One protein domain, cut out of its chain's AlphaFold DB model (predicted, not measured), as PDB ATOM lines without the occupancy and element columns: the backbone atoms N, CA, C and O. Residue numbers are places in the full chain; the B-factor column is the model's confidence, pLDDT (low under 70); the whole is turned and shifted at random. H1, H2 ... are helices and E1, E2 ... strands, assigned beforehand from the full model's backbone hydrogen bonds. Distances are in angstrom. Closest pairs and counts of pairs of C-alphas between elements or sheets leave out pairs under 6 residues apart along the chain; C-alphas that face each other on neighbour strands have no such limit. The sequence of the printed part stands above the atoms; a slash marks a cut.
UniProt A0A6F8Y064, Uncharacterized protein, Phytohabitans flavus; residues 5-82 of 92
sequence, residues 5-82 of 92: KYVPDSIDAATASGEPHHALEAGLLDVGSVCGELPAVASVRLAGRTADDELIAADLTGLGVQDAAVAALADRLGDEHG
ATOM      1  N   LYS A   5     -26.325 -19.548  18.529       81.19
ATOM      2  CA  LYS A   5     -25.499 -18.419  18.068       81.19
ATOM      3  C   LYS A   5     -24.039 -18.682  18.411       81.19
ATOM      4  O   LYS A   5     -23.728 -19.074  19.535       81.19
ATOM      5  N   TYR A   6     -23.151 -18.403  17.470       86.00
ATOM      6  CA  TYR A   6     -21.711 -18.410  17.678       86.00
ATOM      7  C   TYR A   6     -21.169 -16.985  17.555       86.00
ATOM      8  O   TYR A   6     -21.456 -16.290  16.576       86.00
ATOM      9  N   VAL A   7     -20.433 -16.545  18.575       89.88
ATOM     10  CA  VAL A   7     -19.945 -15.166  18.711       89.88
ATOM     11  C   VAL A   7     -18.472 -15.195  19.140       89.88
ATOM     12  O   VAL A   7     -18.193 -15.193  20.340       89.88
ATOM     13  N   PRO A   8     -17.518 -15.255  18.196       89.62
ATOM     14  CA  PRO A   8     -16.099 -15.219  18.526       89.62
ATOM     15  C   PRO A   8     -15.655 -13.800  18.901       89.62
ATOM     16  O   PRO A   8     -16.276 -12.821  18.487       89.62
ATOM     17  N   ASP A   9     -14.566 -13.652  19.646       91.38
ATOM     18  CA  ASP A   9     -13.916 -12.354  19.856       91.38
ATOM     19  C   ASP A   9     -13.190 -11.844  18.603       91.38
ATOM     20  O   ASP A   9     -13.159 -10.632  18.378       91.38
ATOM     21  N   SER A  10     -12.690 -12.757  17.768       89.00
ATOM     22  CA  SER A  10     -12.228 -12.506  16.403       89.00
ATOM     23  C   SER A  10     -12.482 -13.720  15.512       89.00
ATOM     24  O   SER A  10     -12.083 -14.837  15.838       89.00
ATOM     25  N   ILE A  11     -13.106 -13.509  14.353       86.88
ATOM     26  CA  ILE A  11     -13.308 -14.565  13.350       86.88
ATOM     27  C   ILE A  11     -11.960 -15.047  12.806       86.88
ATOM     28  O   ILE A  11     -11.734 -16.252  12.689       86.88
ATOM     29  N   ASP A  12     -11.053 -14.121  12.500       86.12
ATOM     30  CA  ASP A  12      -9.742 -14.449  11.934       86.12
ATOM     31  C   ASP A  12      -8.906 -15.288  12.908       86.12
ATOM     32  O   ASP A  12      -8.317 -16.294  12.513       86.12
ATOM     33  N   ALA A  13      -8.891 -14.929  14.194       85.00
ATOM     34  CA  ALA A  13      -8.166 -15.699  15.202       85.00
ATOM     35  C   ALA A  13      -8.807 -17.077  15.440       85.00
ATOM     36  O   ALA A  13      -8.099 -18.082  15.421       85.00
ATOM     37  N   ALA A  14     -10.137 -17.141  15.568       82.69
ATOM     38  CA  ALA A  14     -10.855 -18.394  15.823       82.69
ATOM     39  C   ALA A  14     -10.737 -19.380  14.655       82.69
ATOM     40  O   ALA A  14     -10.637 -20.593  14.837       82.69
ATOM     41  N   THR A  15     -10.694 -18.874  13.422       77.38
ATOM     42  CA  THR A  15     -10.450 -19.719  12.245       77.38
ATOM     43  C   THR A  15      -9.002 -20.196  12.149       77.38
ATOM     44  O   THR A  15      -8.764 -21.288  11.633       77.38
ATOM     45  N   ALA A  16      -8.040 -19.429  12.668       79.81
ATOM     46  CA  ALA A  16      -6.630 -19.807  12.691       79.81
ATOM     47  C   ALA A  16      -6.281 -20.813  13.806       79.81
ATOM     48  O   ALA A  16      -5.378 -21.629  13.613       79.81
ATOM     49  N   SER A  17      -6.973 -20.771  14.950       71.12
ATOM     50  CA  SER A  17      -6.719 -21.649  16.105       71.12
ATOM     51  C   SER A  17      -7.446 -22.999  16.035       71.12
ATOM     52  O   SER A  17      -7.043 -23.959  16.689       71.12
ATOM     53  N   GLY A  18      -8.454 -23.133  15.166       60.78
ATOM     54  CA  GLY A  18      -9.065 -24.417  14.807       60.78
ATOM     55  C   GLY A  18     -10.084 -24.973  15.811       60.78
ATOM     56  O   GLY A  18     -10.787 -25.925  15.473       60.78
ATOM     57  N   GLU A  19     -10.248 -24.380  16.997       64.69
ATOM     58  CA  GLU A  19     -11.267 -24.788  17.978       64.69
ATOM     59  C   GLU A  19     -12.719 -24.808  17.452       64.69
ATOM     60  O   GLU A  19     -13.417 -25.802  17.696       64.69
ATOM     61  N   PRO A  20     -13.211 -23.807  16.692       64.69
ATOM     62  CA  PRO A  20     -14.589 -23.833  16.201       64.69
ATOM     63  C   PRO A  20     -14.837 -24.913  15.150       64.69
ATOM     64  O   PRO A  20     -15.989 -25.295  14.926       64.69
ATOM     65  N   HIS A  21     -13.780 -25.447  14.528       63.81
ATOM     66  CA  HIS A  21     -13.898 -26.485  13.511       63.81
ATOM     67  C   HIS A  21     -14.584 -27.732  14.069       63.81
ATOM     68  O   HIS A  21     -15.511 -28.234  13.446       63.81
ATOM     69  N   HIS A  22     -14.235 -28.170  15.283       63.72
ATOM     70  CA  HIS A  22     -14.845 -29.356  15.889       63.72
ATOM     71  C   HIS A  22     -16.340 -29.190  16.187       63.72
ATOM     72  O   HIS A  22     -17.109 -30.139  16.032       63.72
ATOM     73  N   ALA A  23     -16.777 -27.995  16.593       63.59
ATOM     74  CA  ALA A  23     -18.186 -27.729  16.873       63.59
ATOM     75  C   ALA A  23     -19.024 -27.592  15.586       63.59
ATOM     76  O   ALA A  23     -20.174 -28.038  15.551       63.59
ATOM     77  N   LEU A  24     -18.430 -27.030  14.527       64.38
ATOM     78  CA  LEU A  24     -19.007 -26.987  13.180       64.38
ATOM     79  C   LEU A  24     -19.067 -28.391  12.544       64.38
ATOM     80  O   LEU A  24     -20.109 -28.785  12.025       64.38
ATOM     81  N   GLU A  25     -17.995 -29.188  12.634       61.75
ATOM     82  CA  GLU A  25     -17.929 -30.568  12.123       61.75
ATOM     83  C   GLU A  25     -18.904 -31.511  12.840       61.75
ATOM     84  O   GLU A  25     -19.507 -32.378  12.210       61.75
ATOM     85  N   ALA A  26     -19.103 -31.327  14.149       65.75
ATOM     86  CA  ALA A  26     -20.069 -32.102  14.925       65.75
ATOM     87  C   ALA A  26     -21.537 -31.735  14.622       65.75
ATOM     88  O   ALA A  26     -22.445 -32.350  15.185       65.75
ATOM     89  N   GLY A  27     -21.792 -30.730  13.771       59.47
ATOM     90  CA  GLY A  27     -23.138 -30.236  13.464       59.47
ATOM     91  C   GLY A  27     -23.840 -29.593  14.664       59.47
ATOM     92  O   GLY A  27     -25.066 -29.482  14.676       59.47
ATOM     93  N   LEU A  28     -23.073 -29.203  15.690       62.66
ATOM     94  CA  LEU A  28     -23.571 -28.515  16.884       62.66
ATOM     95  C   LEU A  28     -23.728 -27.006  16.640       62.66
ATOM     96  O   LEU A  28     -24.495 -26.346  17.338       62.66
ATOM     97  N   LEU A  29     -23.017 -26.481  15.638       62.53
ATOM     98  CA  LEU A  29     -23.095 -25.111  15.142       62.53
ATOM     99  C   LEU A  29     -23.190 -25.134  13.611       62.53
ATOM    100  O   LEU A  29     -22.532 -25.935  12.954       62.53
ATOM    101  N   ASP A  30     -24.002 -24.247  13.045       61.84
ATOM    102  CA  ASP A  30     -24.065 -24.013  11.599       61.84
ATOM    103  C   ASP A  30     -23.133 -22.851  11.217       61.84
ATOM    104  O   ASP A  30     -22.986 -21.889  11.969       61.84
ATOM    105  N   VAL A  31     -22.533 -22.861  10.029       55.28
ATOM    106  CA  VAL A  31     -21.738 -21.714   9.545       55.28
ATOM    107  C   VAL A  31     -22.620 -20.462   9.411       55.28
ATOM    108  O   VAL A  31     -22.157 -19.348   9.647       55.28
ATOM    109  N   GLY A  32     -23.922 -20.633   9.144       60.53
ATOM    110  CA  GLY A  32     -24.922 -19.562   9.205       60.53
ATOM    111  C   GLY A  32     -25.231 -19.037  10.617       60.53
ATOM    112  O   GLY A  32     -25.898 -18.014  10.745       60.53
ATOM    113  N   SER A  33     -24.747 -19.698  11.676       66.56
ATOM    114  CA  SER A  33     -24.945 -19.278  13.073       66.56
ATOM    115  C   SER A  33     -23.845 -18.362  13.621       66.56
ATOM    116  O   SER A  33     -23.977 -17.863  14.745       66.56
ATOM    117  N   VAL A  34     -22.809 -18.058  12.822       72.06
ATOM    118  CA  VAL A  34     -21.871 -16.963  13.119       72.06
ATOM    119  C   VAL A  34     -22.608 -15.636  12.947       72.06
ATOM    120  O   VAL A  34     -22.815 -15.149  11.839       72.06
ATOM    121  N   CYS A  35     -23.034 -15.053  14.064       78.31
ATOM    122  CA  CYS A  35     -23.854 -13.839  14.056       78.31
ATOM    123  C   CYS A  35     -23.010 -12.557  13.948       78.31
ATOM    124  O   CYS A  35     -23.532 -11.491  13.623       78.31
ATOM    125  N   GLY A  36     -21.711 -12.663  14.234       87.31
ATOM    126  CA  GLY A  36     -20.736 -11.577  14.264       87.31
ATOM    127  C   GLY A  36     -19.824 -11.703  15.481       87.31
ATOM    128  O   GLY A  36     -19.919 -12.669  16.234       87.31
ATOM    129  N   GLU A  37     -18.936 -10.732  15.670       92.00
ATOM    130  CA  GLU A  37     -17.926 -10.786  16.728       92.00
ATOM    131  C   GLU A  37     -18.412 -10.166  18.046       92.00
ATOM    132  O   GLU A  37     -19.264  -9.269  18.079       92.00
ATOM    133  N   LEU A  38     -17.817 -10.597  19.155       93.06
ATOM    134  CA  LEU A  38     -18.134 -10.127  20.500       93.06
ATOM    135  C   LEU A  38     -18.032  -8.596  20.669       93.06
ATOM    136  O   LEU A  38     -18.909  -8.030  21.331       93.06
ATOM    137  N   PRO A  39     -17.073  -7.873  20.046       92.69
ATOM    138  CA  PRO A  39     -17.051  -6.410  20.084       92.69
ATOM    139  C   PRO A  39     -18.314  -5.756  19.505       92.69
ATOM    140  O   PRO A  39     -18.736  -4.696  19.974       92.69
ATOM    141  N   ALA A  40     -18.963  -6.376  18.512       94.88
ATOM    142  CA  ALA A  40     -20.224  -5.875  17.969       94.88
ATOM    143  C   ALA A  40     -21.375  -6.045  18.973       94.88
ATOM    144  O   ALA A  40     -22.213  -5.152  19.088       94.88
ATOM    145  N   VAL A  41     -21.383  -7.134  19.752       93.62
ATOM    146  CA  VAL A  41     -22.352  -7.333  20.845       93.62
ATOM    147  C   VAL A  41     -22.121  -6.319  21.964       93.62
ATOM    148  O   VAL A  41     -23.052  -5.633  22.380       93.62
ATOM    149  N   ALA A  42     -20.871  -6.162  22.408       92.25
ATOM    150  CA  ALA A  42     -20.504  -5.228  23.473       92.25
ATOM    151  C   ALA A  42     -20.814  -3.764  23.112       92.25
ATOM    152  O   ALA A  42     -21.187  -2.972  23.975       92.25
ATOM    153  N   SER A  43     -20.700  -3.407  21.829       95.31
ATOM    154  CA  SER A  43     -21.039  -2.074  21.312       95.31
ATOM    155  C   SER A  43     -22.507  -1.911  20.898       95.31
ATOM    156  O   SER A  43     -22.861  -0.876  20.333       95.31
ATOM    157  N   VAL A  44     -23.370  -2.899  21.178       93.62
ATOM    158  CA  VAL A  44     -24.815  -2.892  20.856       93.62
ATOM    159  C   VAL A  44     -25.093  -2.772  19.345       93.62
ATOM    160  O   VAL A  44     -26.170  -2.372  18.910       93.62
ATOM    161  N   ARG A  45     -24.116  -3.132  18.507       94.50
ATOM    162  CA  ARG A  45     -24.256  -3.209  17.042       94.50
ATOM    163  C   ARG A  45     -24.794  -4.562  16.588       94.50
ATOM    164  O   ARG A  45     -25.367  -4.658  15.509       94.50
ATOM    165  N   LEU A  46     -24.621  -5.585  17.420       90.94
ATOM    166  CA  LEU A  46     -25.207  -6.909  17.275       90.94
ATOM    167  C   LEU A  46     -26.039  -7.209  18.523       90.94
ATOM    168  O   LEU A  46     -25.592  -6.974  19.646       90.94
ATOM    169  N   ALA A  47     -27.257  -7.717  18.341       90.38
ATOM    170  CA  ALA A  47     -28.070  -8.147  19.470       90.38
ATOM    171  C   ALA A  47     -27.400  -9.340  20.166       90.38
ATOM    172  O   ALA A  47     -26.993 -10.299  19.510       90.38
ATOM    173  N   GLY A  48     -27.306  -9.283  21.494       89.50
ATOM    174  CA  GLY A  48     -26.860 -10.414  22.303       89.50
ATOM    175  C   GLY A  48     -27.930 -11.508  22.382       89.50
ATOM    176  O   GLY A  48     -28.519 -11.927  21.383       89.50
ATOM    177  N   ARG A  49     -28.211 -11.975  23.597       90.25
ATOM    178  CA  ARG A  49     -29.330 -12.889  23.850       90.25
ATOM    179  C   ARG A  49     -30.667 -12.187  23.601       90.25
ATOM    180  O   ARG A  49     -30.884 -11.087  24.103       90.25
ATOM    181  N   THR A  50     -31.553 -12.840  22.856       90.38
ATOM    182  CA  THR A  50     -32.892 -12.338  22.504       90.38
ATOM    183  C   THR A  50     -34.031 -13.230  22.993       90.38
ATOM    184  O   THR A  50     -35.170 -12.773  23.027       90.38
ATOM    185  N   ALA A  51     -33.739 -14.462  23.418       89.12
ATOM    186  CA  ALA A  51     -34.686 -15.340  24.102       89.12
ATOM    187  C   ALA A  51     -33.980 -16.206  25.161       89.12
ATOM    188  O   ALA A  51     -32.770 -16.454  25.088       89.12
ATOM    189  N   ASP A  52     -34.738 -16.653  26.162       89.81
ATOM    190  CA  ASP A  52     -34.212 -17.418  27.301       89.81
ATOM    191  C   ASP A  52     -33.725 -18.818  26.906       89.81
ATOM    192  O   ASP A  52     -32.827 -19.362  27.547       89.81
ATOM    193  N   ASP A  53     -34.275 -19.390  25.833       85.38
ATOM    194  CA  ASP A  53     -33.938 -20.721  25.328       85.38
ATOM    195  C   ASP A  53     -32.797 -20.725  24.294       85.38
ATOM    196  O   ASP A  53     -32.415 -21.789  23.805       85.38
ATOM    197  N   GLU A  54     -32.216 -19.562  23.970       84.56
ATOM    198  CA  GLU A  54     -31.073 -19.485  23.055       84.56
ATOM    199  C   GLU A  54     -29.819 -20.132  23.651       84.56
ATOM    200  O   GLU A  54     -29.436 -19.898  24.801       84.56
ATOM    201  N   LEU A  55     -29.099 -20.884  22.828       80.31
ATOM    202  CA  LEU A  55     -27.771 -21.377  23.174       80.31
ATOM    203  C   LEU A  55     -26.744 -20.501  22.461       80.31
ATOM    204  O   LEU A  55     -26.783 -20.370  21.242       80.31
ATOM    205  N   ILE A  56     -25.850 -19.866  23.220       84.94
ATOM    206  CA  ILE A  56     -24.841 -18.950  22.674       84.94
ATOM    207  C   ILE A  56     -23.464 -19.445  23.096       84.94
ATOM    208  O   ILE A  56     -23.188 -19.536  24.292       84.94
ATOM    209  N   ALA A  57     -22.615 -19.746  22.118       84.25
ATOM    210  CA  ALA A  57     -21.207 -20.044  22.325       84.25
ATOM    211  C   ALA A  57     -20.388 -18.778  22.050       84.25
ATOM    212  O   ALA A  57     -20.422 -18.245  20.939       84.25
ATOM    213  N   ALA A  58     -19.682 -18.296  23.071       87.19
ATOM    214  CA  ALA A  58     -18.682 -17.250  22.919       87.19
ATOM    215  C   ALA A  58     -17.303 -17.907  22.857       87.19
ATOM    216  O   ALA A  58     -16.937 -18.624  23.787       87.19
ATOM    217  N   ASP A  59     -16.578 -17.674  21.768       85.81
ATOM    218  CA  ASP A  59     -15.212 -18.167  21.590       85.81
ATOM    219  C   ASP A  59     -14.231 -17.020  21.836       85.81
ATOM    220  O   ASP A  59     -14.345 -15.963  21.217       85.81
ATOM    221  N   LEU A  60     -13.332 -17.196  22.801       87.94
ATOM    222  CA  LEU A  60     -12.409 -16.167  23.270       87.94
ATOM    223  C   LEU A  60     -10.986 -16.637  23.001       87.94
ATOM    224  O   LEU A  60     -10.349 -17.249  23.858       87.94
ATOM    225  N   THR A  61     -10.506 -16.343  21.801       85.44
ATOM    226  CA  THR A  61      -9.159 -16.725  21.364       85.44
ATOM    227  C   THR A  61      -8.059 -15.920  22.049       85.44
ATOM    228  O   THR A  61      -6.914 -16.365  22.103       85.44
ATOM    229  N   GLY A  62      -8.416 -14.767  22.623       81.75
ATOM    230  CA  GLY A  62      -7.494 -13.881  23.314       81.75
ATOM    231  C   GLY A  62      -6.737 -13.014  22.316       81.75
ATOM    232  O   GLY A  62      -5.899 -13.479  21.546       81.75
ATOM    233  N   LEU A  63      -7.025 -11.713  22.331       86.25
ATOM    234  CA  LEU A  63      -6.396 -10.759  21.423       86.25
ATOM    235  C   LEU A  63      -5.413  -9.880  22.190       86.25
ATOM    236  O   LEU A  63      -5.792  -9.241  23.167       86.25
ATOM    237  N   GLY A  64      -4.186  -9.718  21.684       89.06
ATOM    238  CA  GLY A  64      -3.179  -8.866  22.339       89.06
ATOM    239  C   GLY A  64      -3.617  -7.403  22.529       89.06
ATOM    240  O   GLY A  64      -3.129  -6.715  23.421       89.06
ATOM    241  N   VAL A  65      -4.586  -6.918  21.740       88.88
ATOM    242  CA  VAL A  65      -5.207  -5.598  21.948       88.88
ATOM    243  C   VAL A  65      -6.019  -5.522  23.247       88.88
ATOM    244  O   VAL A  65      -6.049  -4.471  23.883       88.88
ATOM    245  N   GLN A  66      -6.657  -6.619  23.661       89.38
ATOM    246  CA  GLN A  66      -7.399  -6.702  24.920       89.38
ATOM    247  C   GLN A  66      -6.421  -6.630  26.102       89.38
ATOM    248  O   GLN A  66      -6.643  -5.847  27.025       89.38
ATOM    249  N   ASP A  67      -5.297  -7.349  26.022       92.44
ATOM    250  CA  ASP A  67      -4.233  -7.295  27.031       92.44
ATOM    251  C   ASP A  67      -3.625  -5.894  27.140       92.44
ATOM    252  O   ASP A  67      -3.477  -5.360  28.239       92.44
ATOM    253  N   ALA A  68      -3.330  -5.257  26.004       94.56
ATOM    254  CA  ALA A  68      -2.797  -3.899  25.972       94.56
ATOM    255  C   ALA A  68      -3.773  -2.877  26.580       94.56
ATOM    256  O   ALA A  68      -3.348  -1.969  27.294       94.56
ATOM    257  N   ALA A  69      -5.079  -3.029  26.337       94.00
ATOM    258  CA  ALA A  69      -6.095  -2.165  26.932       94.00
ATOM    259  C   ALA A  69      -6.154  -2.320  28.461       94.00
ATOM    260  O   ALA A  69      -6.228  -1.319  29.179       94.00
ATOM    261  N   VAL A  70      -6.080  -3.556  28.968       94.88
ATOM    262  CA  VAL A  70      -6.016  -3.826  30.413       94.88
ATOM    263  C   VAL A  70      -4.720  -3.280  31.011       94.88
ATOM    264  O   VAL A  70      -4.770  -2.634  32.057       94.88
ATOM    265  N   ALA A  71      -3.583  -3.471  30.342       96.06
ATOM    266  CA  ALA A  71      -2.290  -2.958  30.784       96.06
ATOM    267  C   ALA A  71      -2.286  -1.426  30.880       96.06
ATOM    268  O   ALA A  71      -1.890  -0.888  31.906       96.06
ATOM    269  N   ALA A  72      -2.802  -0.722  29.867       96.50
ATOM    270  CA  ALA A  72      -2.901   0.737  29.880       96.50
ATOM    271  C   ALA A  72      -3.834   1.257  30.989       96.50
ATOM    272  O   ALA A  72      -3.570   2.289  31.605       96.50
ATOM    273  N   LEU A  73      -4.934   0.549  31.268       96.88
ATOM    274  CA  LEU A  73      -5.809   0.892  32.386       96.88
ATOM    275  C   LEU A  73      -5.116   0.663  33.734       96.88
ATOM    276  O   LEU A  73      -5.235   1.507  34.620       96.88
ATOM    277  N   ALA A  74      -4.421  -0.463  33.892       96.69
ATOM    278  CA  ALA A  74      -3.688  -0.793  35.108       96.69
ATOM    279  C   ALA A  74      -2.558   0.210  35.380       96.69
ATOM    280  O   ALA A  74      -2.413   0.639  36.518       96.69
ATOM    281  N   ASP A  75      -1.829   0.619  34.340       96.25
ATOM    282  CA  ASP A  75      -0.789   1.652  34.385       96.25
ATOM    283  C   ASP A  75      -1.350   2.982  34.913       96.25
ATOM    284  O   ASP A  75      -0.944   3.465  35.968       96.25
ATOM    285  N   ARG A  76      -2.416   3.491  34.279       96.69
ATOM    286  CA  ARG A  76      -3.099   4.715  34.724       96.69
ATOM    287  C   ARG A  76      -3.608   4.624  36.167       96.69
ATOM    288  O   ARG A  76      -3.489   5.579  36.929       96.69
ATOM    289  N   LEU A  77      -4.219   3.499  36.546       97.12
ATOM    290  CA  LEU A  77      -4.706   3.302  37.915       97.12
ATOM    291  C   LEU A  77      -3.556   3.213  38.924       97.12
ATOM    292  O   LEU A  77      -3.725   3.657  40.060       97.12
ATOM    293  N   GLY A  78      -2.417   2.656  38.512       96.31
ATOM    294  CA  GLY A  78      -1.179   2.626  39.279       96.31
ATOM    295  C   GLY A  78      -0.701   4.032  39.617       96.31
ATOM    296  O   GLY A  78      -0.546   4.350  40.796       96.31
ATOM    297  N   ASP A  79      -0.604   4.901  38.611       95.12
ATOM    298  CA  ASP A  79      -0.255   6.314  38.790       95.12
ATOM    299  C   ASP A  79      -1.231   7.038  39.729       95.12
ATOM    300  O   ASP A  79      -0.816   7.701  40.681       95.12
ATOM    301  N   GLU A  80      -2.541   6.877  39.503       96.75
ATOM    302  CA  GLU A  80      -3.588   7.533  40.299       96.75
ATOM    303  C   GLU A  80      -3.556   7.131  41.786       96.75
ATOM    304  O   GLU A  80      -3.904   7.938  42.651       96.75
ATOM    305  N   HIS A  81      -3.131   5.903  42.101       96.75
ATOM    306  CA  HIS A  81      -3.139   5.359  43.465       96.75
ATOM    307  C   HIS A  81      -1.742   5.223  44.084       96.75
ATOM    308  O   HIS A  81      -1.619   4.712  45.200       96.75
ATOM    309  N   GLY A  82      -0.688   5.666  43.390       94.75
ATOM    310  CA  GLY A  82       0.696   5.488  43.834       94.75
ATOM    311  C   GLY A  82       1.103   4.015  43.967       94.75
ATOM    312  O   GLY A  82       1.887   3.666  44.851       94.75
TER     313      GLY A  82
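This is residues 5 to 82 of the 92 residues of an uncharacterized protein of Phytohabitans flavus (UniProt A0A6F8Y064). A small body has two parallel strands, E1 and E2, between the short helices H1 and H2 and the short helix H3; the long helix H4 sticks out as an arm. The 78 printed residues include, in order, E1, H1, H2, H3, E2 and H4, mostly helix. The whole is loose, with a radius of gyration of the C-alphas of 15.9 A, spanning 52 by 29 by 17 A.

E1, residues 5 to 8, begins at C-alpha 5 (-25.499, -18.419, 18.068). H1 is residues 11 to 17, H2 19 to 25, H3 38 to 42, and E2 55 to 59, 13.1 A long. H4, residues 64 to 81, 25.5 A long, ends at C-alpha 81 (-3.139, 5.359, 43.465).

E1 and E2 are parallel at 12 degrees, with N 7 and O 57 2.9 A apart, and E1, H1 H2 H3, E2 form a strand-helix-strand unit, parallel neighbour strands with helices between. The closest C-alphas of E1 and H3, Val 7 and Leu 38, are 5.6 A apart. H1 and H2 are close but not clearly touching, about perpendicular at 85 degrees, the closest C-alphas being Ala 14 and Pro 20, 6.6 A. O i to N i+4 pairs are within hydrogen-bond range throughout H1, H3 and H4, and 2 of 3 in H2.

Residues 64 to 82 stand free. The printed part has no cut; the links H2 to H3 and H3 to E2 are long. Residues 18 to 33 are under pLDDT 70.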